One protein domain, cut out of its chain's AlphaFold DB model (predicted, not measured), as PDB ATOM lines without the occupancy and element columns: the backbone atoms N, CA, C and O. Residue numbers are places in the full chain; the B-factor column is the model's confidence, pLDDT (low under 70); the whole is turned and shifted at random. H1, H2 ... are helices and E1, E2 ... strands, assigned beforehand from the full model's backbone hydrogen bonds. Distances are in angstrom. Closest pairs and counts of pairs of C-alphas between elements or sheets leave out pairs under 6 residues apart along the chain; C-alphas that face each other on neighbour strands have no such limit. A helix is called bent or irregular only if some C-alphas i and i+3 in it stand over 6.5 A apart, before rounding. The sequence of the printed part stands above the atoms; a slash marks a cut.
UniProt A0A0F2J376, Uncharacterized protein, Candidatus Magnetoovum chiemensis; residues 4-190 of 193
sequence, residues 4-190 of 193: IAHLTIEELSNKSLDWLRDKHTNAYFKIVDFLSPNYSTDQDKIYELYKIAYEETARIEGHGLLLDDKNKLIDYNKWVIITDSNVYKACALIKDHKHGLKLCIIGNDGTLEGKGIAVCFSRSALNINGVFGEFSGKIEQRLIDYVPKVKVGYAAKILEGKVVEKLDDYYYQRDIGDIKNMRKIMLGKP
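What this domain is: This is residues 4 to 190 of the 193 residues of an uncharacterized protein of Candidatus Magnetoovum chiemensis (UniProt A0A0F2J376). A strongly twisted sheet of seven strands runs through the middle of this domain, with the long helix H2 crossing one face over E1 to E4 and H4 on the opposite face, where the sheet curls round it. H5 sits next to H4, while the E6 and E7 hairpin and H6 make one end, far from E1 and H1. The printed part has 187 residues, with six named helices and seven named strands in the order E1 H1 H2 H3 E2 E3 E4 H4 E5 H5 H6 E6 E7. The sheet is mixed, in the order E1 E2 E3 E4 E5 E7 E6, and the class is mixed, helices and strands. The whole is compact, with a radius of gyration of the C-alphas of 16.0 A, and rounded, spanning 44 by 34 by 31 A.

Where its parts are: Start with the sheet at C-alpha 4, (67.589, 74.484, -11.496), where E1 begins; it runs over residues 4 to 8. Next come E2, residues 78 to 84, 20.3 A long, E3, residues 87 to 97, 30.3 A, and E4, residues 100 to 108, 24.0 A. E5 is residues 131 to 135, E6 residues 171 to 176, and E7 residues 179 to 188, 23.3 A long, ending at C-alpha 188, (87.870, 79.647, -17.747). For the longest helix, find C-alpha 37 at (55.375, 68.806, -13.563); from there H2, residues 37 to 61, runs 35.5 A. It is irregular, with C-alphas 53 and 56 7.4 A apart, and has a kink of 43 degrees near residue 54. H4, residues 112 to 126, is 21.2 A long. The shorter helices are H1, residues 9 to 13, H3, residues 70 to 75, H5, residues 137 to 143, and H6, residues 152 to 159.

How they stand to each other: Look first at E2, E3 and E4, a meander, each strand the antiparallel neighbour of the one before; N 80 and O 92 are 2.8 A apart, and N 93 and O 105 are 2.8 A apart. E1 is parallel to E2, with N 5 and O 79 at 2.8 A. E4 and E5 are parallel, with N 103 and O 132 at 2.8 A; with H4 between them they form a strand-helix-strand unit, two parallel neighbour strands joined through a helix, with a right-handed crossover. E1, H1 H2 H3 and E2 form another. E7 bends by 67 degrees at residue 182, and its pairing is staggered: residues 179 to 185 pair with E6, where N 184 and O 172 are 2.8 A apart, and residues 185 to 188 with E5, where N 133 and O 187 are 2.9 A apart. There are three layers, helices on both faces of the sheet: H2 and H6 on one, H4 and H5 on the other. H2 runs across the strands at a height over the sheet of 6.8 A; its closest C-alphas to E4 are those of Tyr 50 and Gly 107, 4.3 A. H4 comes closest to E3 at the C-alphas of Lys 89 and Gly 114, 4.7 A. With residues 119 to 123 alone H4 touches H5, at a steep tilt of 63 degrees, the same way; the closest C-alphas, of Arg 123 and Leu 143, are 6.2 A apart. H3 touches H2, about perpendicular at 85 degrees, closest at the C-alphas of Tyr 47 and Lys 70, 5.6 A. H1 and H3 only graze the sheet. The closest C-alphas of H6 and E7 are those of Ala 155 and Met 186, 6.4 A. Every O i to N i+4 pair is within hydrogen-bond range in H1, H4 and H5; H2 has 19 of 21, H6 3 of 4, and H3 0 of 2, beside 3 of 3 O i to N i+3 pairs.

The domain as a whole: The two C-alphas farthest apart, those of Pro 37 and Asp 168, are 47.1 A apart. The printed part has no cut. The long links are H1 to H2, residues 14 to 36, and H6 to E6. Mean pLDDT of the printed part is 89.0; look for low confidence, under 70, at residues 14 to 30.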
ATOM      1  N   ILE A   4      67.967  73.725 -10.288       88.94
ATOM      2  CA  ILE A   4      67.589  74.484 -11.496       88.94
ATOM      3  C   ILE A   4      67.505  75.980 -11.180       88.94
ATOM      4  O   ILE A   4      66.923  76.370 -10.170       88.94
ATOM      5  N   ALA A   5      68.101  76.807 -12.036       89.12
ATOM      6  CA  ALA A   5      68.000  78.258 -12.005       89.12
ATOM      7  C   ALA A   5      67.277  78.759 -13.255       89.12
ATOM      8  O   ALA A   5      67.738  78.506 -14.366       89.12
ATOM      9  N   HIS A   6      66.192  79.508 -13.073       89.56
ATOM     10  CA  HIS A   6      65.530  80.250 -14.147       89.56
ATOM     11  C   HIS A   6      65.968  81.706 -14.070       89.56
ATOM     12  O   HIS A   6      65.813  82.341 -13.032       89.56
ATOM     13  N   LEU A   7      66.521  82.202 -15.168       88.69
ATOM     14  CA  LEU A   7      66.979  83.571 -15.337       88.69
ATOM     15  C   LEU A   7      66.227  84.210 -16.501       88.69
ATOM     16  O   LEU A   7      65.916  83.560 -17.499       88.69
ATOM     17  N   THR A   8      65.985  85.501 -16.402       89.00
ATOM     18  CA  THR A   8      65.548  86.359 -17.499       89.00
ATOM     19  C   THR A   8      66.759  86.990 -18.193       89.00
ATOM     20  O   THR A   8      67.858  87.063 -17.631       89.00
ATOM     21  N   ILE A   9      66.586  87.476 -19.426       84.38
ATOM     22  CA  ILE A   9      67.632  88.253 -20.117       84.38
ATOM     23  C   ILE A   9      68.029  89.498 -19.306       84.38
ATOM     24  O   ILE A   9      69.212  89.840 -19.243       84.38
ATOM     25  N   GLU A  10      67.060  90.159 -18.673       83.44
ATOM     26  CA  GLU A  10      67.306  91.335 -17.837       83.44
ATOM     27  C   GLU A  10      68.240  90.993 -16.668       83.44
ATOM     28  O   GLU A  10      69.252  91.670 -16.464       83.44
ATOM     29  N   GLU A  11      67.989  89.880 -15.975       81.69
ATOM     30  CA  GLU A  11      68.853  89.394 -14.894       81.69
ATOM     31  C   GLU A  11      70.267  89.055 -15.386       81.69
ATOM     32  O   GLU A  11      71.238  89.340 -14.687       81.69
ATOM     33  N   LEU A  12      70.414  88.522 -16.605       77.62
ATOM     34  CA  LEU A  12      71.723  88.252 -17.214       77.62
ATOM     35  C   LEU A  12      72.529  89.526 -17.514       77.62
ATOM     36  O   LEU A  12      73.762  89.501 -17.484       77.62
ATOM     37  N   SER A  13      71.850  90.632 -17.827       71.62
ATOM     38  CA  SER A  13      72.493  91.903 -18.185       71.62
ATOM     39  C   SER A  13      73.139  92.614 -16.987       71.62
ATOM     40  O   SER A  13      74.128  93.340 -17.142       71.62
ATOM     41  N   ASN A  14      72.652  92.336 -15.776       65.00
ATOM     42  CA  ASN A  14      73.259  92.786 -14.532       65.00
ATOM     43  C   ASN A  14      74.521  91.947 -14.261       65.00
ATOM     44  O   ASN A  14      74.442  90.789 -13.866       65.00
ATOM     45  N   LYS A  15      75.715  92.529 -14.475       56.81
ATOM     46  CA  LYS A  15      77.046  91.861 -14.469       56.81
ATOM     47  C   LYS A  15      77.464  91.137 -13.166       56.81
ATOM     48  O   LYS A  15      78.602  90.686 -13.063       56.81
ATOM     49  N   SER A  16      76.573  90.998 -12.188       61.28
ATOM     50  CA  SER A  16      76.743  90.234 -10.953       61.28
ATOM     51  C   SER A  16      75.640  89.169 -10.865       61.28
ATOM     52  O   SER A  16      74.603  89.397 -10.250       61.28
ATOM     53  N   LEU A  17      75.871  87.986 -11.446       62.28
ATOM     54  CA  LEU A  17      75.080  86.775 -11.161       62.28
ATOM     55  C   LEU A  17      75.849  85.842 -10.229       62.28
ATOM     56  O   LEU A  17      75.928  84.644 -10.490       62.28
ATOM     57  N   ASP A  18      76.482  86.441  -9.210       61.12
ATOM     58  CA  ASP A  18      77.544  85.932  -8.335       61.12
ATOM     59  C   ASP A  18      77.645  84.402  -8.265       61.12
ATOM     60  O   ASP A  18      77.247  83.761  -7.297       61.12
ATOM     61  N   TRP A  19      78.194  83.852  -9.347       58.34
ATOM     62  CA  TRP A  19      78.438  82.445  -9.646       58.34
ATOM     63  C   TRP A  19      77.280  81.458  -9.390       58.34
ATOM     64  O   TRP A  19      77.510  80.271  -9.163       58.34
ATOM     65  N   LEU A  20      76.046  81.955  -9.548       60.78
ATOM     66  CA  LEU A  20      74.758  81.249  -9.509       60.78
ATOM     67  C   LEU A  20      74.479  80.620  -8.149       60.78
ATOM     68  O   LEU A  20      74.492  79.409  -7.954       60.78
ATOM     69  N   ARG A  21      74.284  81.501  -7.176       56.12
ATOM     70  CA  ARG A  21      74.232  81.163  -5.760       56.12
ATOM     71  C   ARG A  21      73.103  80.202  -5.429       56.12
ATOM     72  O   ARG A  21      71.960  80.407  -5.798       56.12
ATOM     73  N   ASP A  22      73.400  79.263  -4.557       48.72
ATOM     74  CA  ASP A  22      72.929  79.474  -3.205       48.72
ATOM     75  C   ASP A  22      73.959  78.942  -2.182       48.72
ATOM     76  O   ASP A  22      74.621  77.943  -2.442       48.72
ATOM     77  N   LYS A  23      74.132  79.619  -1.040       52.16
ATOM     78  CA  LYS A  23      74.979  79.168   0.081       52.16
ATOM     79  C   LYS A  23      74.184  78.762   1.334       52.16
ATOM     80  O   LYS A  23      74.823  78.483   2.338       52.16
ATOM     81  N   HIS A  24      72.848  78.774   1.265       38.25
ATOM     82  CA  HIS A  24      71.849  78.031   2.057       38.25
ATOM     83  C   HIS A  24      70.407  78.568   1.860       38.25
ATOM     84  O   HIS A  24      69.505  77.927   2.387       38.25
ATOM     85  N   THR A  25      70.155  79.685   1.145       57.50
ATOM     86  CA  THR A  25      68.947  79.901   0.275       57.50
ATOM     87  C   THR A  25      68.845  81.254  -0.466       57.50
ATOM     88  O   THR A  25      67.854  81.461  -1.161       57.50
ATOM     89  N   ASN A  26      69.806  82.184  -0.406       51.94
ATOM     90  CA  ASN A  26      69.697  83.434  -1.176       51.94
ATOM     91  C   ASN A  26      70.048  83.259  -2.661       51.94
ATOM     92  O   ASN A  26      71.134  83.609  -3.129       51.94
ATOM     93  N   ALA A  27      69.073  82.659  -3.341       54.06
ATOM     94  CA  ALA A  27      69.217  81.720  -4.429       54.06
ATOM     95  C   ALA A  27      69.078  82.294  -5.839       54.06
ATOM     96  O   ALA A  27      68.305  83.204  -6.111       54.06
ATOM     97  N   TYR A  28      69.733  81.589  -6.748       61.72
ATOM     98  CA  TYR A  28      69.402  81.459  -8.156       61.72
ATOM     99  C   TYR A  28      68.992  80.020  -8.465       61.72
ATOM    100  O   TYR A  28      68.079  79.796  -9.248       61.72
ATOM    101  N   PHE A  29      69.597  79.036  -7.797       65.69
ATOM    102  CA  PHE A  29      69.208  77.638  -7.919       65.69
ATOM    103  C   PHE A  29      68.137  77.235  -6.902       65.69
ATOM    104  O   PHE A  29      68.296  77.436  -5.700       65.69
ATOM    105  N   LYS A  30      67.088  76.572  -7.383       69.81
ATOM    106  CA  LYS A  30      66.066  75.915  -6.570       69.81
ATOM    107  C   LYS A  30      66.318  74.413  -6.560       69.81
ATOM    108  O   LYS A  30      66.648  73.835  -7.596       69.81
ATOM    109  N   ILE A  31      66.159  73.783  -5.394       74.62
ATOM    110  CA  ILE A  31      66.072  72.321  -5.310       74.62
ATOM    111  C   ILE A  31      64.794  71.913  -6.032       74.62
ATOM    112  O   ILE A  31      63.725  72.451  -5.746       74.62
ATOM    113  N   VAL A  32      64.918  70.986  -6.973       76.56
ATOM    114  CA  VAL A  32      63.787  70.516  -7.770       76.56
ATOM    115  C   VAL A  32      63.420  69.100  -7.363       76.56
ATOM    116  O   VAL A  32      64.285  68.233  -7.246       76.56
ATOM    117  N   ASP A  33      62.124  68.888  -7.151       74.25
ATOM    118  CA  ASP A  33      61.535  67.560  -7.051       74.25
ATOM    119  C   ASP A  33      61.345  66.994  -8.464       74.25
ATOM    120  O   ASP A  33      60.655  67.592  -9.299       74.25
ATOM    121  N   PHE A  34      61.953  65.837  -8.726       77.88
ATOM    122  CA  PHE A  34      61.856  65.134 -10.007       77.88
ATOM    123  C   PHE A  34      60.438  64.668 -10.339       77.88
ATOM    124  O   PHE A  34      60.149  64.382 -11.497       77.88
ATOM    125  N   LEU A  35      59.550  64.606  -9.344       76.62
ATOM    126  CA  LEU A  35      58.139  64.288  -9.540       76.62
ATOM    127  C   LEU A  35      57.297  65.522  -9.902       76.62
ATOM    128  O   LEU A  35      56.111  65.388 -10.203       76.62
ATOM    129  N   SER A  36      57.879  66.728  -9.890       76.69
ATOM    130  CA  SER A  36      57.143  67.950 -10.217       76.69
ATOM    131  C   SER A  36      56.865  68.077 -11.729       76.69
ATOM    132  O   SER A  36      57.751  67.821 -12.548       76.69
ATOM    133  N   PRO A  37      55.674  68.552 -12.147       73.12
ATOM    134  CA  PRO A  37      55.375  68.806 -13.563       73.12
ATOM    135  C   PRO A  37      56.320  69.825 -14.224       73.12
ATOM    136  O   PRO A  37      56.631  69.725 -15.414       73.12
ATOM    137  N   ASN A  38      56.810  70.787 -13.438       80.06
ATOM    138  CA  ASN A  38      57.762  71.796 -13.900       80.06
ATOM    139  C   ASN A  38      59.097  71.159 -14.303       80.06
ATOM    140  O   ASN A  38      59.638  71.526 -15.339       80.06
ATOM    141  N   TYR A  39      59.573  70.149 -13.563       83.94
ATOM    142  CA  TYR A  39      60.786  69.410 -13.923       83.94
ATOM    143  C   TYR A  39      60.675  68.749 -15.300       83.94
ATOM    144  O   TYR A  39      61.575  68.903 -16.122       83.94
ATOM    145  N   SER A  40      59.568  68.050 -15.580       85.94
ATOM    146  CA  SER A  40      59.367  67.414 -16.892       85.94
ATOM    147  C   SER A  40      59.372  68.450 -18.018       85.94
ATOM    148  O   SER A  40      59.963  68.215 -19.069       85.94
ATOM    149  N   THR A  41      58.746  69.607 -17.787       91.44
ATOM    150  CA  THR A  41      58.693  70.706 -18.763       91.44
ATOM    151  C   THR A  41      60.082  71.297 -19.017       91.44
ATOM    152  O   THR A  41      60.486  71.440 -20.171       91.44
ATOM    153  N   ASP A  42      60.834  71.591 -17.953       93.81
ATOM    154  CA  ASP A  42      62.208  72.093 -18.037       93.81
ATOM    155  C   ASP A  42      63.115  71.090 -18.764       93.81
ATOM    156  O   ASP A  42      63.883  71.476 -19.646       93.81
ATOM    157  N   GLN A  43      63.006  69.798 -18.437       95.06
ATOM    158  CA  GLN A  43      63.782  68.728 -19.063       95.06
ATOM    159  C   GLN A  43      63.513  68.652 -20.572       95.06
ATOM    160  O   GLN A  43      64.460  68.606 -21.360       95.06
ATOM    161  N   ASP A  44      62.241  68.671 -20.978       96.12
ATOM    162  CA  ASP A  44      61.853  68.641 -22.390       96.12
ATOM    163  C   ASP A  44      62.392  69.857 -23.143       96.12
ATOM    164  O   ASP A  44      62.992  69.717 -24.213       96.12
ATOM    165  N   LYS A  45      62.251  71.052 -22.558       97.00
ATOM    166  CA  LYS A  45      62.714  72.300 -23.172       97.00
ATOM    167  C   LYS A  45      64.232  72.379 -23.255       97.00
ATOM    168  O   LYS A  45      64.770  72.770 -24.286       97.00
ATOM    169  N   ILE A  46      64.950  71.964 -22.218       97.00
ATOM    170  CA  ILE A  46      66.414  71.902 -22.241       97.00
ATOM    171  C   ILE A  46      66.899  70.910 -23.298       97.00
ATOM    172  O   ILE A  46      67.851  71.217 -24.019       97.00
ATOM    173  N   TYR A  47      66.263  69.741 -23.405       97.69
ATOM    174  CA  TYR A  47      66.642  68.747 -24.404       97.69
ATOM    175  C   TYR A  47      66.401  69.256 -25.832       97.69
ATOM    176  O   TYR A  47      67.236  69.049 -26.712       97.69
ATOM    177  N   GLU A  48      65.309  69.990 -26.053       97.94
ATOM    178  CA  GLU A  48      65.029  70.686 -27.311       97.94
ATOM    179  C   GLU A  48      66.133  71.704 -27.661       97.94
ATOM    180  O   GLU A  48      66.729  71.614 -28.735       97.94
ATOM    181  N   LEU A  49      66.480  72.608 -26.733       98.19
ATOM    182  CA  LEU A  49      67.557  73.596 -26.915       98.19
ATOM    183  C   LEU A  49      68.925  72.940 -27.167       98.19
ATOM    184  O   LEU A  49      69.751  73.461 -27.921       98.19
ATOM    185  N   TYR A  50      69.187  71.804 -26.519       97.44
ATOM    186  CA  TYR A  50      70.388  71.004 -26.745       97.44
ATOM    187  C   TYR A  50      70.416  70.442 -28.169       97.44
ATOM    188  O   TYR A  50      71.392  70.652 -28.889       97.44
ATOM    189  N   LYS A  51      69.343  69.780 -28.611       97.56
ATOM    190  CA  LYS A  51      69.271  69.240 -29.972       97.56
ATOM    191  C   LYS A  51      69.517  70.328 -31.011       97.56
ATOM    192  O   LYS A  51      70.408  70.175 -31.838       97.56
ATOM    193  N   ILE A  52      68.811  71.454 -30.908       97.00
ATOM    194  CA  ILE A  52      68.951  72.576 -31.848       97.00
ATOM    195  C   ILE A  52      70.404  73.074 -31.911       97.00
ATOM    196  O   ILE A  52      70.924  73.348 -32.993       97.00
ATOM    197  N   ALA A  53      71.086  73.164 -30.767       95.56
ATOM    198  CA  ALA A  53      72.457  73.660 -30.706       95.56
ATOM    199  C   ALA A  53      73.512  72.682 -31.260       95.56
ATOM    200  O   ALA A  53      74.546  73.135 -31.757       95.56
ATOM    201  N   TYR A  54      73.283  71.365 -31.174       93.50
ATOM    202  CA  TYR A  54      74.315  70.352 -31.438       93.50
ATOM    203  C   TYR A  54      74.033  69.430 -32.632       93.50
ATOM    204  O   TYR A  54      74.981  68.852 -33.157       93.50
ATOM    205  N   GLU A  55      72.791  69.309 -33.102       94.38
ATOM    206  CA  GLU A  55      72.396  68.351 -34.149       94.38
ATOM    207  C   GLU A  55      73.105  68.607 -35.483       94.38
ATOM    208  O   GLU A  55      73.624  67.674 -36.096       94.38
ATOM    209  N   GLU A  56      73.218  69.871 -35.906       91.19
ATOM    210  CA  GLU A  56      73.959  70.221 -37.124       91.19
ATOM    211  C   GLU A  56      75.434  69.808 -37.014       91.19
ATOM    212  O   GLU A  56      75.977  69.203 -37.937       91.19
ATOM    213  N   THR A  57      76.069  70.109 -35.877       87.88
ATOM    214  CA  THR A  57      77.488  69.802 -35.643       87.88
ATOM    215  C   THR A  57      77.711  68.296 -35.616       87.88
ATOM    216  O   THR A  57      78.579  67.808 -36.329       87.88
ATOM    217  N   ALA A  58      76.881  67.555 -34.880       89.19
ATOM    218  CA  ALA A  58      76.976  66.103 -34.787       89.19
ATOM    219  C   ALA A  58      76.827  65.434 -36.162       89.19
ATOM    220  O   ALA A  58      77.643  64.597 -36.546       89.19
ATOM    221  N   ARG A  59      75.856  65.891 -36.963       90.56
ATOM    222  CA  ARG A  59      75.662  65.417 -38.339       90.56
ATOM    223  C   ARG A  59      76.867  65.705 -39.236       90.56
ATOM    224  O   ARG A  59      77.248  64.837 -40.014       90.56
ATOM    225  N   ILE A  60      77.446  66.908 -39.164       88.00
ATOM    226  CA  ILE A  60      78.626  67.286 -39.965       88.00
ATOM    227  C   ILE A  60      79.857  66.473 -39.550       88.00
ATOM    228  O   ILE A  60      80.622  66.047 -40.410       88.00
ATOM    229  N   GLU A  61      80.037  66.242 -38.251       84.69
ATOM    230  CA  GLU A  61      81.162  65.488 -37.687       84.69
ATOM    231  C   GLU A  61      80.958  63.960 -37.756       84.69
ATOM    232  O   GLU A  61      81.857  63.199 -37.401       84.69
ATOM    233  N   GLY A  62      79.809  63.495 -38.260       88.12
ATOM    234  CA  GLY A  62      79.548  62.082 -38.534       88.12
ATOM    235  C   GLY A  62      79.271  61.236 -37.291       88.12
ATOM    236  O   GLY A  62      79.516  60.031 -37.308       88.12
ATOM    237  N   HIS A  63      78.761  61.840 -36.218       86.94
ATOM    238  CA  HIS A  63      78.406  61.139 -34.986       86.94
ATOM    239  C   HIS A  63      76.992  61.507 -34.506       86.94
ATOM    240  O   HIS A  63      76.400  62.498 -34.927       86.94
ATOM    241  N   GLY A  64      76.425  60.694 -33.611       88.56
ATOM    242  CA  GLY A  64      75.148  60.999 -32.960       88.56
ATOM    243  C   GLY A  64      75.260  62.142 -31.948       88.56
ATOM    244  O   GLY A  64      76.354  62.610 -31.618       88.56
ATOM    245  N   LEU A  65      74.121  62.590 -31.419       91.00
ATOM    246  CA  LEU A  65      74.119  63.483 -30.263       91.00
ATOM    247  C   LEU A  65      74.757  62.779 -29.059       91.00
ATOM    248  O   LEU A  65      74.494  61.608 -28.802       91.00
ATOM    249  N   LEU A  66      75.576  63.513 -28.303       88.69
ATOM    250  CA  LEU A  66      76.166  63.031 -27.048       88.69
ATOM    251  C   LEU A  66      75.102  62.612 -26.024       88.69
ATOM    252  O   LEU A  66      75.332  61.692 -25.244       88.69
ATOM    253  N   LEU A  67      73.962  63.308 -26.013       92.06
ATOM    254  CA  LEU A  67      72.774  62.920 -25.265       92.06
ATOM    255  C   LEU A  67      71.712  62.463 -26.268       92.06
ATOM    256  O   LEU A  67      71.143  63.275 -26.990       92.06
ATOM    257  N   ASP A  68      71.478  61.161 -26.317       89.69
ATOM    258  CA  ASP A  68      70.442  60.491 -27.115       89.69
ATOM    259  C   ASP A  68      69.099  60.366 -26.364       89.69
ATOM    260  O   ASP A  68      68.054  60.166 -26.983       89.69
ATOM    261  N   ASP A  69      69.119  60.531 -25.039       92.69
ATOM    262  CA  ASP A  69      67.966  60.520 -24.143       92.69
ATOM    263  C   ASP A  69      68.003  61.749 -23.217       92.69
ATOM    264  O   ASP A  69      69.012  62.034 -22.561       92.69
ATOM    265  N   LYS A  70      66.867  62.450 -23.109       94.31
ATOM    266  CA  LYS A  70      66.663  63.572 -22.180       94.31
ATOM    267  C   LYS A  70      66.903  63.184 -20.717       94.31
ATOM    268  O   LYS A  70      67.267  64.034 -19.906       94.31
ATOM    269  N   ASN A  71      66.745  61.912 -20.354       92.38
ATOM    270  CA  ASN A  71      67.018  61.432 -19.000       92.38
ATOM    271  C   ASN A  71      68.498  61.548 -18.625       92.38
ATOM    272  O   ASN A  71      68.802  61.780 -17.458       92.38
ATOM    273  N   LYS A  72      69.420  61.512 -19.599       93.12
ATOM    274  CA  LYS A  72      70.861  61.716 -19.362       93.12
ATOM    275  C   LYS A  72      71.208  63.148 -18.939       93.12
ATOM    276  O   LYS A  72      72.303  63.393 -18.439       93.12
ATOM    277  N   LEU A  73      70.280  64.103 -19.070       93.12
ATOM    278  CA  LEU A  73      70.460  65.458 -18.537       93.12
ATOM    279  C   LEU A  73      70.672  65.456 -17.009       93.12
ATOM    280  O   LEU A  73      71.294  66.377 -16.477       93.12
ATOM    281  N   ILE A  74      70.202  64.420 -16.303       89.44
ATOM    282  CA  ILE A  74      70.355  64.291 -14.847       89.44
ATOM    283  C   ILE A  74      71.815  64.186 -14.399       89.44
ATOM    284  O   ILE A  74      72.160  64.585 -13.285       89.44
ATOM    285  N   ASP A  75      72.699  63.729 -15.290       91.12
ATOM    286  CA  ASP A  75      74.132  63.634 -15.024       91.12
ATOM    287  C   ASP A  75      74.771  65.011 -14.788       91.12
ATOM    288  O   ASP A  75      75.920  65.100 -14.334       91.12
ATOM    289  N   TYR A  76      74.059  66.085 -15.135       92.94
ATOM    290  CA  TYR A  76      74.417  67.471 -14.882       92.94
ATOM    291  C   TYR A  76      73.579  67.988 -13.721       92.94
ATOM    292  O   TYR A  76      72.396  68.266 -13.866       92.94
ATOM    293  N   ASN A  77      74.188  68.116 -12.548       85.94
ATOM    294  CA  ASN A  77      73.457  68.361 -11.308       85.94
ATOM    295  C   ASN A  77      73.003  69.819 -11.102       85.94
ATOM    296  O   ASN A  77      72.358  70.117 -10.091       85.94
ATOM    297  N   LYS A  78      73.343  70.718 -12.032       90.81
ATOM    298  CA  LYS A  78      72.974  72.138 -12.030       90.81
ATOM    299  C   LYS A  78      72.548  72.577 -13.428       90.81
ATOM    300  O   LYS A  78      73.357  72.517 -14.356       90.81
ATOM    301  N   TRP A  79      71.309  73.034 -13.583       93.56
ATOM    302  CA  TRP A  79      70.772  73.529 -14.855       93.56
ATOM    303  C   TRP A  79      70.437  75.009 -14.768       93.56
ATOM    304  O   TRP A  79      69.754  75.447 -13.851       93.56
ATOM    305  N   VAL A  80      70.885  75.778 -15.750       93.56
ATOM    306  CA  VAL A  80      70.511  77.180 -15.915       93.56
ATOM    307  C   VAL A  80      69.625  77.286 -17.138       93.56
ATOM    308  O   VAL A  80      70.000  76.817 -18.212       93.56
ATOM    309  N   ILE A  81      68.474  77.917 -16.979       94.81
ATOM    310  CA  ILE A  81      67.496  78.189 -18.023       94.81
ATOM    311  C   ILE A  81      67.411  79.698 -18.162       94.81
ATOM    312  O   ILE A  81      67.233  80.400 -17.171       94.81
ATOM    313  N   ILE A  82      67.544  80.198 -19.386       93.94
ATOM    314  CA  ILE A  82      67.464  81.624 -19.683       93.94
ATOM    315  C   ILE A  82      66.244  81.855 -20.563       93.94
ATOM    316  O   ILE A  82      66.121  81.260 -21.640       93.94
ATOM    317  N   THR A  83      65.353  82.719 -20.092       94.06
ATOM    318  CA  THR A  83      64.098  83.053 -20.755       94.06
ATOM    319  C   THR A  83      64.012  84.528 -21.122       94.06
ATOM    320  O   THR A  83      64.634  85.389 -20.503       94.06
ATOM    321  N   ASP A  84      63.204  84.813 -22.132       92.19
ATOM    322  CA  ASP A  84      62.716  86.147 -22.456       92.19
ATOM    323  C   ASP A  84      61.199  86.102 -22.461       92.19
ATOM    324  O   ASP A  84      60.618  85.336 -23.229       92.19
ATOM    325  N   SER A  85      60.551  86.881 -21.597       89.50
ATOM    326  CA  SER A  85      59.086  86.925 -21.542       89.50
ATOM    327  C   SER A  85      58.451  85.520 -21.428       89.50
ATOM    328  O   SER A  85      57.450  85.220 -22.074       89.50
ATOM    329  N   ASN A  86      59.058  84.642 -20.611       87.31
ATOM    330  CA  ASN A  86      58.724  83.215 -20.419       87.31
ATOM    331  C   ASN A  86      59.012  82.273 -21.605       87.31
ATOM    332  O   ASN A  86      58.679  81.089 -21.552       87.31
ATOM    333  N   VAL A  87      59.663  82.756 -22.662       94.00
ATOM    334  CA  VAL A  87      60.119  81.935 -23.791       94.00
ATOM    335  C   VAL A  87      61.541  81.454 -23.533       94.00
ATOM    336  O   VAL A  87      62.420  82.252 -23.231       94.00
ATOM    337  N   TYR A  88      61.789  80.155 -23.683       96.69
ATOM    338  CA  TYR A  88      63.109  79.547 -23.513       96.69
ATOM    339  C   TYR A  88      64.036  79.970 -24.651       96.69
ATOM    340  O   TYR A  88      63.752  79.685 -25.811       96.69
ATOM    341  N   LYS A  89      65.152  80.621 -24.316       97.25
ATOM    342  CA  LYS A  89      66.120  81.126 -25.302       97.25
ATOM    343  C   LYS A  89      67.426  80.349 -25.289       97.25
ATOM    344  O   LYS A  89      67.989  80.052 -26.342       97.25
ATOM    345  N   ALA A  90      67.923  80.031 -24.096       97.31
ATOM    346  CA  ALA A  90      69.186  79.331 -23.908       97.31
ATOM    347  C   ALA A  90      69.201  78.534 -22.606       97.31
ATOM    348  O   ALA A  90      68.424  78.791 -21.686       97.31
ATOM    349  N   CYS A  91      70.113  77.572 -22.521       97.38
ATOM    350  CA  CYS A  91      70.358  76.828 -21.297       97.38
ATOM    351  C   CYS A  91      71.842  76.504 -21.123       97.38
ATOM    352  O   CYS A  91      72.616  76.503 -22.082       97.38
ATOM    353  N   ALA A  92      72.229  76.192 -19.890       96.50
ATOM    354  CA  ALA A  92      73.545  75.672 -19.569       96.50
ATOM    355  C   ALA A  92      73.452  74.534 -18.552       96.50
ATOM    356  O   ALA A  92      72.809  74.665 -17.513       96.50
ATOM    357  N   LEU A  93      74.143  73.432 -18.837       95.88
ATOM    358  CA  LEU A  93      74.272  72.294 -17.936       95.88
ATOM    359  C   LEU A  93      75.655  72.291 -17.307       95.88
ATOM    360  O   LEU A  93      76.685  72.317 -17.993       95.88
ATOM    361  N   ILE A  94      75.659  72.253 -15.984       94.19
ATOM    362  CA  ILE A  94      76.831  72.430 -15.144       94.19
ATOM    363  C   ILE A  94      76.987  71.187 -14.267       94.19
ATOM    364  O   ILE A  94      76.006  70.598 -13.808       94.19
ATOM    365  N   LYS A  95      78.240  70.783 -14.047       92.12
ATOM    366  CA  LYS A  95      78.608  69.760 -13.064       92.12
ATOM    367  C   LYS A  95      79.448  70.358 -11.954       92.12
ATOM    368  O   LYS A  95      80.327  71.182 -12.215       92.12
ATOM    369  N   ASP A  96      79.236  69.873 -10.738       90.50
ATOM    370  CA  ASP A  96      80.234  70.025  -9.688       90.50
ATOM    371  C   ASP A  96      81.505  69.256 -10.046       90.50
ATOM    372  O   ASP A  96      81.480  68.112 -10.506       90.50
ATOM    373  N   HIS A  97      82.635  69.914  -9.835       91.50
ATOM    374  CA  HIS A  97      83.961  69.364 -10.013       91.50
ATOM    375  C   HIS A  97      84.817  69.743  -8.811       91.50
ATOM    376  O   HIS A  97      84.664  70.804  -8.210       91.50
ATOM    377  N   LYS A  98      85.822  68.929  -8.502       90.56
ATOM    378  CA  LYS A  98      86.767  69.242  -7.421       90.56
ATOM    379  C   LYS A  98      87.581  70.529  -7.640       90.56
ATOM    380  O   LYS A  98      88.166  71.054  -6.704       90.56
ATOM    381  N   HIS A  99      87.586  71.048  -8.871       92.56
ATOM    382  CA  HIS A  99      88.229  72.312  -9.252       92.56
ATOM    383  C   HIS A  99      87.205  73.436  -9.492       92.56
ATOM    384  O   HIS A  99      87.521  74.426 -10.142       92.56
ATOM    385  N   GLY A 100      85.973  73.287  -8.991       92.25
ATOM    386  CA  GLY A 100      84.893  74.267  -9.115       92.25
ATOM    387  C   GLY A 100      83.731  73.784  -9.990       92.25
ATOM    388  O   GLY A 100      83.395  72.608  -9.994       92.25
ATOM    389  N   LEU A 101      83.080  74.681 -10.723       92.69
ATOM    390  CA  LEU A 101      81.944  74.387 -11.589       92.69
ATOM    391  C   LEU A 101      82.398  74.164 -13.029       92.69
ATOM    392  O   LEU A 101      82.998  75.043 -13.654       92.69
ATOM    393  N   LYS A 102      82.054  72.998 -13.575       94.94
ATOM    394  CA  LYS A 102      82.328  72.662 -14.968       94.94
ATOM    395  C   LYS A 102      81.107  72.920 -15.844       94.94
ATOM    396  O   LYS A 102      80.126  72.178 -15.783       94.94
ATOM    397  N   LEU A 103      81.197  73.922 -16.707       95.88
ATOM    398  CA  LEU A 103      80.245  74.203 -17.774       95.88
ATOM    399  C   LEU A 103      80.410  73.155 -18.885       95.88
ATOM    400  O   LEU A 103      81.488  73.032 -19.469       95.88
ATOM    401  N   CYS A 104      79.375  72.346 -19.121       95.38
ATOM    402  CA  CYS A 104      79.483  71.151 -19.960       95.38
ATOM    403  C   CYS A 104      78.692  71.237 -21.267       95.38
ATOM    404  O   CYS A 104      79.240  70.937 -22.324       95.38
ATOM    405  N   ILE A 105      77.413  71.604 -21.195       95.75
ATOM    406  CA  ILE A 105      76.525  71.712 -22.362       95.75
ATOM    407  C   ILE A 105      75.892  73.092 -22.355       95.75
ATOM    408  O   ILE A 105      75.491  73.569 -21.298       95.75
ATOM    409  N   ILE A 106      75.803  73.718 -23.529       96.69
ATOM    410  CA  ILE A 106      75.156  75.019 -23.701       96.69
ATOM    411  C   ILE A 106      74.196  74.943 -24.883       96.69
ATOM    412  O   ILE A 106      74.626  74.825 -26.030       96.69
ATOM    413  N   GLY A 107      72.898  74.978 -24.590       97.25
ATOM    414  CA  GLY A 107      71.819  74.918 -25.575       97.25
ATOM    415  C   GLY A 107      71.271  76.302 -25.924       97.25
ATOM    416  O   GLY A 107      71.443  77.262 -25.170       97.25
ATOM    417  N   ASN A 108      70.611  76.408 -27.076       97.56
ATOM    418  CA  ASN A 108      69.913  77.616 -27.526       97.56
ATOM    419  C   ASN A 108      68.778  77.275 -28.497       97.56
ATOM    420  O   ASN A 108      68.761  76.197 -29.081       97.56
ATOM    421  N   ASP A 109      67.857  78.215 -28.689       97.69
ATOM    422  CA  ASP A 109      66.679  78.075 -29.557       97.69
ATOM    423  C   ASP A 109      66.984  78.209 -31.065       97.69
ATOM    424  O   ASP A 109      66.081  78.207 -31.897       97.69
ATOM    425  N   GLY A 110      68.259  78.349 -31.445       96.25
ATOM    426  CA  GLY A 110      68.700  78.482 -32.833       96.25
ATOM    427  C   GLY A 110      68.582  79.896 -33.408       96.25
ATOM    428  O   GLY A 110      69.208  80.176 -34.442       96.25
ATOM    429  N   THR A 111      67.868  80.803 -32.738       97.19
ATOM    430  CA  THR A 111      67.744  82.206 -33.147       97.19
ATOM    431  C   THR A 111      69.061  82.959 -32.942       97.19
ATOM    432  O   THR A 111      69.954  82.528 -32.204       97.19
ATOM    433  N   LEU A 112      69.222  84.103 -33.618       95.19
ATOM    434  CA  LEU A 112      70.407  84.950 -33.437       95.19
ATOM    435  C   LEU A 112      70.527  85.442 -31.988       95.19
ATOM    436  O   LEU A 112      71.625  85.469 -31.433       95.19
ATOM    437  N   GLU A 113      69.393  85.786 -31.384       95.00
ATOM    438  CA  GLU A 113      69.291  86.212 -29.995       95.00
ATOM    439  C   GLU A 113      69.676  85.086 -29.029       95.00
ATOM    440  O   GLU A 113      70.592  85.273 -28.230       95.00
ATOM    441  N   GLY A 114      69.076  83.894 -29.144       96.38
ATOM    442  CA  GLY A 114      69.398  82.746 -28.286       96.38
ATOM    443  C   GLY A 114      70.872  82.341 -28.363       96.38
ATOM    444  O   GLY A 114      71.520  82.106 -27.339       96.38
ATOM    445  N   LYS A 115      71.458  82.356 -29.567       96.31
ATOM    446  CA  LYS A 115      72.908  82.161 -29.766       96.31
ATOM    447  C   LYS A 115      73.733  83.253 -29.081       96.31
ATOM    448  O   LYS A 115      74.749  82.952 -28.453       96.31
ATOM    449  N   GLY A 116      73.308  84.511 -29.197       95.00
ATOM    450  CA  GLY A 116      73.940  85.652 -28.537       95.00
ATOM    451  C   GLY A 116      73.914  85.534 -27.012       95.00
ATOM    452  O   GLY A 116      74.946  85.721 -26.369       95.00
ATOM    453  N   ILE A 117      72.772  85.139 -26.448       94.44
ATOM    454  CA  ILE A 117      72.575  84.899 -25.013       94.44
ATOM    455  C   ILE A 117      73.492  83.778 -24.525       94.44
ATOM    456  O   ILE A 117      74.217  83.973 -23.552       94.44
ATOM    457  N   ALA A 118      73.531  82.640 -25.224       95.38
ATOM    458  CA  ALA A 118      74.400  81.516 -24.879       95.38
ATOM    459  C   ALA A 118      75.884  81.925 -24.832       95.38
ATOM    460  O   ALA A 118      76.602  81.595 -23.882       95.38
ATOM    461  N   VAL A 119      76.349  82.693 -25.824       95.56
ATOM    462  CA  VAL A 119      77.721  83.225 -25.857       95.56
ATOM    463  C   VAL A 119      77.955  84.228 -24.726       95.56
ATOM    464  O   VAL A 119      78.982  84.147 -24.052       95.56
ATOM    465  N   CYS A 120      77.024  85.158 -24.499       92.50
ATOM    466  CA  CYS A 120      77.130  86.172 -23.451       92.50
ATOM    467  C   CYS A 120      77.228  85.523 -22.064       92.50
ATOM    468  O   CYS A 120      78.183  85.781 -21.330       92.50
ATOM    469  N   PHE A 121      76.313  84.600 -21.755       93.12
ATOM    470  CA  PHE A 121      76.330  83.816 -20.525       93.12
ATOM    471  C   PHE A 121      77.660  83.079 -20.346       93.12
ATOM    472  O   PHE A 121      78.290  83.193 -19.298       93.12
ATOM    473  N   SER A 122      78.135  82.384 -21.385       94.81
ATOM    474  CA  SER A 122      79.404  81.644 -21.345       94.81
ATOM    475  C   SER A 122      80.595  82.548 -21.038       94.81
ATOM    476  O   SER A 122      81.424  82.215 -20.194       94.81
ATOM    477  N   ARG A 123      80.690  83.708 -21.702       94.19
ATOM    478  CA  ARG A 123      81.776  84.675 -21.476       94.19
ATOM    479  C   ARG A 123      81.750  85.216 -20.053       94.19
ATOM    480  O   ARG A 123      82.801  85.302 -19.421       94.19
ATOM    481  N   SER A 124      80.565  85.556 -19.551       90.62
ATOM    482  CA  SER A 124      80.388  86.020 -18.176       90.62
ATOM    483  C   SER A 124      80.784  84.930 -17.180       90.62
ATOM    484  O   SER A 124      81.613  85.177 -16.309       90.62
ATOM    485  N   ALA A 125      80.278  83.705 -17.356       91.50
ATOM    486  CA  ALA A 125      80.530  82.577 -16.466       91.50
ATOM    487  C   ALA A 125      82.013  82.175 -16.428       91.50
ATOM    488  O   ALA A 125      82.585  82.047 -15.354       91.50
ATOM    489  N   LEU A 126      82.673  82.027 -17.577       94.75
ATOM    490  CA  LEU A 126      84.074  81.582 -17.650       94.75
ATOM    491  C   LEU A 126      85.076  82.621 -17.116       94.75
ATOM    492  O   LEU A 126      86.234  82.295 -16.866       94.75
ATOM    493  N   ASN A 127      84.656  83.871 -16.916       93.00
ATOM    494  CA  ASN A 127      85.481  84.885 -16.261       93.00
ATOM    495  C   ASN A 127      85.407  84.839 -14.724       93.00
ATOM    496  O   ASN A 127      86.159  85.557 -14.057       93.00
ATOM    497  N   ILE A 128      84.561  83.976 -14.159       91.00
ATOM    498  CA  ILE A 128      84.414  83.765 -12.720       91.00
ATOM    499  C   ILE A 128      85.434  82.738 -12.212       91.00
ATOM    500  O   ILE A 128      85.631  81.683 -12.814       91.00
ATOM    501  N   ASN A 129      86.057  83.030 -11.067       91.06
ATOM    502  CA  ASN A 129      86.942  82.084 -10.381       91.06
ATOM    503  C   ASN A 129      86.176  80.818  -9.971       91.06
ATOM    504  O   ASN A 129      85.094  80.886  -9.397       91.06
ATOM    505  N   GLY A 130      86.765  79.664 -10.247       92.06
ATOM    506  CA  GLY A 130      86.162  78.356 -10.055       92.06
ATOM    507  C   GLY A 130      85.252  77.901 -11.193       92.06
ATOM    508  O   GLY A 130      84.700  76.820 -11.070       92.06
ATOM    509  N   VAL A 131      85.073  78.646 -12.289       94.06
ATOM    510  CA  VAL A 131      84.226  78.212 -13.418       94.06
ATOM    511  C   VAL A 131      85.079  77.921 -14.648       94.06
ATOM    512  O   VAL A 131      85.905  78.737 -15.051       94.06
ATOM    513  N   PHE A 132      84.879  76.757 -15.261       96.88
ATOM    514  CA  PHE A 132      85.643  76.323 -16.433       96.88
ATOM    515  C   PHE A 132      84.842  75.366 -17.321       96.88
ATOM    516  O   PHE A 132      83.797  74.864 -16.919       96.88
ATOM    517  N   GLY A 133      85.319  75.082 -18.532       97.25
ATOM    518  CA  GLY A 133      84.683  74.130 -19.449       97.25
ATOM    519  C   GLY A 133      85.604  73.699 -20.586       97.25
ATOM    520  O   GLY A 133      86.657  74.300 -20.797       97.25
ATOM    521  N   GLU A 134      85.213  72.649 -21.310       97.00
ATOM    522  CA  GLU A 134      85.920  72.165 -22.505       97.00
ATOM    523  C   GLU A 134      85.118  72.536 -23.756       97.00
ATOM    524  O   GLU A 134      83.955  72.153 -23.876       97.00
ATOM    525  N   PHE A 135      85.735  73.245 -24.700       96.50
ATOM    526  CA  PHE A 135      85.057  73.800 -25.872       96.50
ATOM    527  C   PHE A 135      85.713  73.343 -27.175       96.50
ATOM    528  O   PHE A 135      86.885  72.963 -27.192       96.50
ATOM    529  N   SER A 136      84.921  73.350 -28.247       92.81
ATOM    530  CA  SER A 136      85.344  73.060 -29.619       92.81
ATOM    531  C   SER A 136      84.479  73.821 -30.634       92.81
ATOM    532  O   SER A 136      83.373  74.263 -30.312       92.81
ATOM    533  N   GLY A 137      84.962  73.972 -31.869       90.44
ATOM    534  CA  GLY A 137      84.157  74.437 -33.006       90.44
ATOM    535  C   GLY A 137      83.691  75.899 -32.919       90.44
ATOM    536  O   GLY A 137      84.422  76.784 -32.477       90.44
ATOM    537  N   LYS A 138      82.460  76.177 -33.370       90.62
ATOM    538  CA  LYS A 138      81.935  77.554 -33.483       90.62
ATOM    539  C   LYS A 138      81.850  78.270 -32.131       90.62
ATOM    540  O   LYS A 138      82.130  79.464 -32.065       90.62
ATOM    541  N   ILE A 139      81.468  77.571 -31.058       91.62
ATOM    542  CA  ILE A 139      81.366  78.194 -29.730       91.62
ATOM    543  C   ILE A 139      82.750  78.573 -29.195       91.62
ATOM    544  O   ILE A 139      82.917  79.687 -28.713       91.62
ATOM    545  N   GLU A 140      83.767  77.723 -29.379       95.00
ATOM    546  CA  GLU A 140      85.163  78.040 -29.040       95.00
ATOM    547  C   GLU A 140      85.607  79.355 -29.691       95.00
ATOM    548  O   GLU A 140      86.060  80.260 -28.992       95.00
ATOM    549  N   GLN A 141      85.398  79.502 -31.004       95.44
ATOM    550  CA  GLN A 141      85.773  80.709 -31.756       95.44
ATOM    551  C   GLN A 141      85.120  81.982 -31.201       95.44
ATOM    552  O   GLN A 141      85.676  83.072 -31.296       95.44
ATOM    553  N   ARG A 142      83.930  81.865 -30.601       96.25
ATOM    554  CA  ARG A 142      83.219  82.994 -29.987       96.25
ATOM    555  C   ARG A 142      83.685  83.296 -28.565       96.25
ATOM    556  O   ARG A 142      83.387  84.382 -28.068       96.25
ATOM    557  N   LEU A 143      84.383  82.384 -27.898       97.12
ATOM    558  CA  LEU A 143      84.798  82.540 -26.502       97.12
ATOM    559  C   LEU A 143      86.280  82.864 -26.357       97.12
ATOM    560  O   LEU A 143      86.632  83.645 -25.480       97.12
ATOM    561  N   ILE A 144      87.126  82.287 -27.207       96.81
ATOM    562  CA  ILE A 144      88.564  82.137 -26.969       96.81
ATOM    563  C   ILE A 144      89.334  83.440 -26.695       96.81
ATOM    564  O   ILE A 144      90.284  83.417 -25.915       96.81
ATOM    565  N   ASP A 145      88.914  84.566 -27.269       96.88
ATOM    566  CA  ASP A 145      89.580  85.867 -27.077       96.88
ATOM    567  C   ASP A 145      88.975  86.709 -25.940       96.88
ATOM    568  O   ASP A 145      89.439  87.810 -25.657       96.88
ATOM    569  N   TYR A 146      87.942  86.197 -25.268       96.69
ATOM    570  CA  TYR A 146      87.173  86.911 -24.240       96.69
ATOM    571  C   TYR A 146      87.282  86.275 -22.852       96.69
ATOM    572  O   TYR A 146      86.759  86.823 -21.877       96.69
ATOM    573  N   VAL A 147      87.898  85.097 -22.755       96.81
ATOM    574  CA  VAL A 147      87.968  84.308 -21.521       96.81
ATOM    575  C   VAL A 147      89.369  83.716 -21.345       96.81
ATOM    576  O   VAL A 147      90.072  83.495 -22.335       96.81
ATOM    577  N   PRO A 148      89.799  83.423 -20.107       97.56
ATOM    578  CA  PRO A 148      91.106  82.820 -19.875       97.56
ATOM    579  C   PRO A 148      91.225  81.430 -20.505       97.56
ATOM    580  O   PRO A 148      90.274  80.646 -20.498       97.56
ATOM    581  N   LYS A 149      92.416  81.117 -21.019       98.19
ATOM    582  CA  LYS A 149      92.768  79.804 -21.577       98.19
ATOM    583  C   LYS A 149      93.546  79.010 -20.531       98.19
ATOM    584  O   LYS A 149      94.445  79.552 -19.888       98.19
ATOM    585  N   VAL A 150      93.243  77.726 -20.387       97.31
ATOM    586  CA  VAL A 150      93.959  76.826 -19.474       97.31
ATOM    587  C   VAL A 150      94.992  76.035 -20.269       97.31
ATOM    588  O   VAL A 150      94.658  75.394 -21.262       97.31
ATOM    589  N   LYS A 151      96.258  76.071 -19.838       96.69
ATOM    590  CA  LYS A 151      97.327  75.299 -20.493       96.69
ATOM    591  C   LYS A 151      97.058  73.796 -20.394       96.69
ATOM    592  O   LYS A 151      96.612  73.328 -19.345       96.69
ATOM    593  N   VAL A 152      97.438  73.024 -21.414       96.12
ATOM    594  CA  VAL A 152      97.180  71.569 -21.479       96.12
ATOM    595  C   VAL A 152      97.697  70.824 -20.254       96.12
ATOM    596  O   VAL A 152      96.992  69.978 -19.718       96.12
ATOM    597  N   GLY A 153      98.886  71.169 -19.750       93.19
ATOM    598  CA  GLY A 153      99.433  70.531 -18.549       93.19
ATOM    599  C   GLY A 153      98.541  70.690 -17.309       93.19
ATOM    600  O   GLY A 153      98.477  69.787 -16.483       93.19
ATOM    601  N   TYR A 154      97.812  71.804 -17.192       94.06
ATOM    602  CA  TYR A 154      96.813  72.006 -16.138       94.06
ATOM    603  C   TYR A 154      95.482  71.337 -16.486       94.06
ATOM    604  O   TYR A 154      94.881  70.705 -15.622       94.06
ATOM    605  N   ALA A 155      95.047  71.406 -17.747       95.25
ATOM    606  CA  ALA A 155      93.836  70.729 -18.206       95.25
ATOM    607  C   ALA A 155      93.908  69.207 -17.980       95.25
ATOM    608  O   ALA A 155      92.955  68.620 -17.479       95.25
ATOM    609  N   ALA A 156      95.053  68.576 -18.260       93.31
ATOM    610  CA  ALA A 156      95.286  67.154 -18.020       93.31
ATOM    611  C   ALA A 156      95.167  66.789 -16.531       93.31
ATOM    612  O   ALA A 156      94.538  65.788 -16.194       93.31
ATOM    613  N   LYS A 157      95.693  67.634 -15.632       92.38
ATOM    614  CA  LYS A 157      95.524  67.458 -14.181       92.38
ATOM    615  C   LYS A 157      94.071  67.616 -13.741       92.38
ATOM    616  O   LYS A 157      93.634  66.897 -12.862       92.38
ATOM    617  N   ILE A 158      93.316  68.528 -14.350       93.38
ATOM    618  CA  ILE A 158      91.891  68.719 -14.045       93.38
ATOM    619  C   ILE A 158      91.055  67.531 -14.533       93.38
ATOM    620  O   ILE A 158      90.054  67.190 -13.912       93.38
ATOM    621  N   LEU A 159      91.435  66.913 -15.653       91.19
ATOM    622  CA  LEU A 159      90.656  65.859 -16.303       91.19
ATOM    623  C   LEU A 159      90.878  64.450 -15.747       91.19
ATOM    624  O   LEU A 159      90.157  63.564 -16.190       91.19
ATOM    625  N   GLU A 160      91.831  64.267 -14.832       83.12
ATOM    626  CA  GLU A 160      92.164  63.057 -14.053       83.12
ATOM    627  C   GLU A 160      91.721  61.700 -14.607       83.12
ATOM    628  O   GLU A 160      90.545  61.343 -14.618       83.12
ATOM    629  N   GLY A 161      92.699  60.885 -15.006       79.50
ATOM    630  CA  GLY A 161      92.453  59.529 -15.510       79.50
ATOM    631  C   GLY A 161      91.932  59.490 -16.947       79.50
ATOM    632  O   GLY A 161      91.820  58.417 -17.534       79.50
ATOM    633  N   LYS A 162      91.660  60.650 -17.548       88.31
ATOM    634  CA  LYS A 162      91.324  60.760 -18.964       88.31
ATOM    635  C   LYS A 162      92.581  60.933 -19.799       88.31
ATOM    636  O   LYS A 162      93.430  61.766 -19.487       88.31
ATOM    637  N   VAL A 163      92.656  60.185 -20.894       88.81
ATOM    638  CA  VAL A 163      93.713  60.352 -21.891       88.81
ATOM    639  C   VAL A 163      93.532  61.708 -22.570       88.81
ATOM    640  O   VAL A 163      92.437  62.046 -23.028       88.81
ATOM    641  N   VAL A 164      94.608  62.490 -22.572       91.56
ATOM    642  CA  VAL A 164      94.698  63.818 -23.177       91.56
ATOM    643  C   VAL A 164      95.966  63.835 -24.020       91.56
ATOM    644  O   VAL A 164      97.068  63.764 -23.478       91.56
ATOM    645  N   GLU A 165      95.810  63.927 -25.334       95.88
ATOM    646  CA  GLU A 165      96.927  64.064 -26.265       95.88
ATOM    647  C   GLU A 165      97.174  65.550 -26.533       95.88
ATOM    648  O   GLU A 165      96.302  66.257 -27.039       95.88
ATOM    649  N   LYS A 166      98.346  66.056 -26.141       96.88
ATOM    650  CA  LYS A 166      98.705  67.466 -26.333       96.88
ATOM    651  C   LYS A 166      98.868  67.755 -27.830       96.88
ATOM    652  O   LYS A 166      99.715  67.140 -28.467       96.88
ATOM    653  N   LEU A 167      98.132  68.739 -28.348       97.06
ATOM    654  CA  LEU A 167      98.348  69.281 -29.695       97.06
ATOM    655  C   LEU A 167      99.257  70.514 -29.656       97.06
ATOM    656  O   LEU A 167     100.189  70.627 -30.446       97.06
ATOM    657  N   ASP A 168      99.007  71.423 -28.711       97.00
ATOM    658  CA  ASP A 168      99.860  72.579 -28.424       97.00
ATOM    659  C   ASP A 168      99.725  73.011 -26.952       97.00
ATOM    660  O   ASP A 168      99.300  72.233 -26.100       97.00
ATOM    661  N   ASP A 169     100.150  74.224 -26.599       97.00
ATOM    662  CA  ASP A 169     100.122  74.702 -25.214       97.00
ATOM    663  C   ASP A 169      98.726  74.836 -24.595       97.00
ATOM    664  O   ASP A 169      98.621  74.773 -23.367       97.00
ATOM    665  N   TYR A 170      97.666  74.960 -25.398       97.75
ATOM    666  CA  TYR A 170      96.279  75.113 -24.935       97.75
ATOM    667  C   TYR A 170      95.318  74.069 -25.513       97.75
ATOM    668  O   TYR A 170      94.301  73.767 -24.884       97.75
ATOM    669  N   TYR A 171      95.633  73.506 -26.677       98.06
ATOM    670  CA  TYR A 171      94.795  72.540 -27.368       98.06
ATOM    671  C   TYR A 171      95.258  71.109 -27.164       98.06
ATOM    672  O   TYR A 171      96.449  70.792 -27.141       98.06
ATOM    673  N   TYR A 172      94.279  70.221 -27.073       97.44
ATOM    674  CA  TYR A 172      94.492  68.796 -26.900       97.44
ATOM    675  C   TYR A 172      93.395  67.988 -27.591       97.44
ATOM    676  O   TYR A 172      92.345  68.525 -27.942       97.44
ATOM    677  N   GLN A 173      93.630  66.695 -27.778       96.44
ATOM    678  CA  GLN A 173      92.624  65.731 -28.210       96.44
ATOM    679  C   GLN A 173      92.262  64.782 -27.077       96.44
ATOM    680  O   GLN A 173      93.100  64.430 -26.245       96.44
ATOM    681  N   ARG A 174      90.986  64.393 -27.027       94.31
ATOM    682  CA  ARG A 174      90.504  63.329 -26.145       94.31
ATOM    683  C   ARG A 174      89.199  62.724 -26.640       94.31
ATOM    684  O   ARG A 174      88.439  63.363 -27.366       94.31
ATOM    685  N   ASP A 175      88.893  61.550 -26.114       92.00
ATOM    686  CA  ASP A 175      87.607  60.894 -26.324       92.00
ATOM    687  C   ASP A 175      86.508  61.497 -25.432       92.00
ATOM    688  O   ASP A 175      86.695  61.691 -24.219       92.00
ATOM    689  N   ILE A 176      85.339  61.761 -26.020       88.25
ATOM    690  CA  ILE A 176      84.116  62.198 -25.333       88.25
ATOM    691  C   ILE A 176      83.006  61.181 -25.614       88.25
ATOM    692  O   ILE A 176      82.392  61.207 -26.678       88.25
ATOM    693  N   GLY A 177      82.736  60.296 -24.651       84.38
ATOM    694  CA  GLY A 177      81.828  59.169 -24.881       84.38
ATOM    695  C   GLY A 177      82.355  58.308 -26.029       84.38
ATOM    696  O   GLY A 177      83.521  57.909 -26.011       84.38
ATOM    697  N   ASP A 178      81.521  58.105 -27.043       84.31
ATOM    698  CA  ASP A 178      81.874  57.334 -28.237       84.31
ATOM    699  C   ASP A 178      82.582  58.166 -29.318       84.31
ATOM    700  O   ASP A 178      83.100  57.613 -30.288       84.31
ATOM    701  N   ILE A 179      82.664  59.491 -29.150       86.31
ATOM    702  CA  ILE A 179      83.348  60.371 -30.101       86.31
ATOM    703  C   ILE A 179      84.845  60.366 -29.801       86.31
ATOM    704  O   ILE A 179      85.284  60.808 -28.733       86.31
ATOM    705  N   LYS A 180      85.633  59.881 -30.759       88.75
ATOM    706  CA  LYS A 180      87.087  59.741 -30.642       88.75
ATOM    707  C   LYS A 180      87.834  60.998 -31.073       88.75
ATOM    708  O   LYS A 180      87.387  61.710 -31.967       88.75
ATOM    709  N   ASN A 181      88.994  61.240 -30.459       89.81
ATOM    710  CA  ASN A 181      89.967  62.261 -30.881       89.81
ATOM    711  C   ASN A 181      89.393  63.681 -31.053       89.81
ATOM    712  O   ASN A 181      89.839  64.449 -31.910       89.81
ATOM    713  N   MET A 182      88.413  64.073 -30.233       91.19
ATOM    714  CA  MET A 182      87.861  65.422 -30.311       91.19
ATOM    715  C   MET A 182      88.914  66.445 -29.901       91.19
ATOM    716  O   MET A 182      89.407  66.418 -28.770       91.19
ATOM    717  N   ARG A 183      89.196  67.403 -30.787       94.62
ATOM    718  CA  ARG A 183      89.992  68.584 -30.446       94.62
ATOM    719  C   ARG A 183      89.235  69.433 -29.427       94.62
ATOM    720  O   ARG A 183      88.075  69.777 -29.645       94.62
ATOM    721  N   LYS A 184      89.904  69.797 -28.338       96.56
ATOM    722  CA  LYS A 184      89.362  70.600 -27.244       96.56
ATOM    723  C   LYS A 184      90.350  71.671 -26.807       96.56
ATOM    724  O   LYS A 184      91.564  71.510 -26.911       96.56
ATOM    725  N   ILE A 185      89.789  72.740 -26.264       98.06
ATOM    726  CA  ILE A 185      90.477  73.704 -25.411       98.06
ATOM    727  C   ILE A 185      89.714  73.820 -24.101       98.06
ATOM    728  O   ILE A 185      88.480  73.821 -24.084       98.06
ATOM    729  N   MET A 186      90.450  73.938 -23.001       98.12
ATOM    730  CA  MET A 186      89.854  74.264 -21.716       98.12
ATOM    731  C   MET A 186      89.894  75.777 -21.509       98.12
ATOM    732  O   MET A 186      90.953  76.405 -21.578       98.12
ATOM    733  N   LEU A 187      88.723  76.356 -21.263       98.44
ATOM    734  CA  LEU A 187      88.539  77.784 -21.030       98.44
ATOM    735  C   LEU A 187      88.010  78.019 -19.613       98.44
ATOM    736  O   LEU A 187      87.294  77.179 -19.065       98.44
ATOM    737  N   GLY A 188      88.334  79.178 -19.049       97.00
ATOM    738  CA  GLY A 188      87.870  79.647 -17.747       97.00
ATOM    739  C   GLY A 188      88.948  79.672 -16.664       97.00
ATOM    740  O   GLY A 188      90.146  79.660 -16.952       97.00
ATOM    741  N   LYS A 189      88.518  79.741 -15.404       95.62
ATOM    742  CA  LYS A 189      89.377  79.912 -14.224       95.62
ATOM    743  C   LYS A 189      89.126  78.791 -13.211       95.62
ATOM    744  O   LYS A 189      88.499  79.050 -12.190       95.62
ATOM    745  N   PRO A 190      89.556  77.545 -13.460       94.88
ATOM    746  CA  PRO A 190      89.418  76.469 -12.476       94.88
ATOM    747  C   PRO A 190      90.089  76.850 -11.144       94.88
ATOM    748  O   PRO A 190      91.096  77.559 -11.131       94.88
TER     749      PRO A 190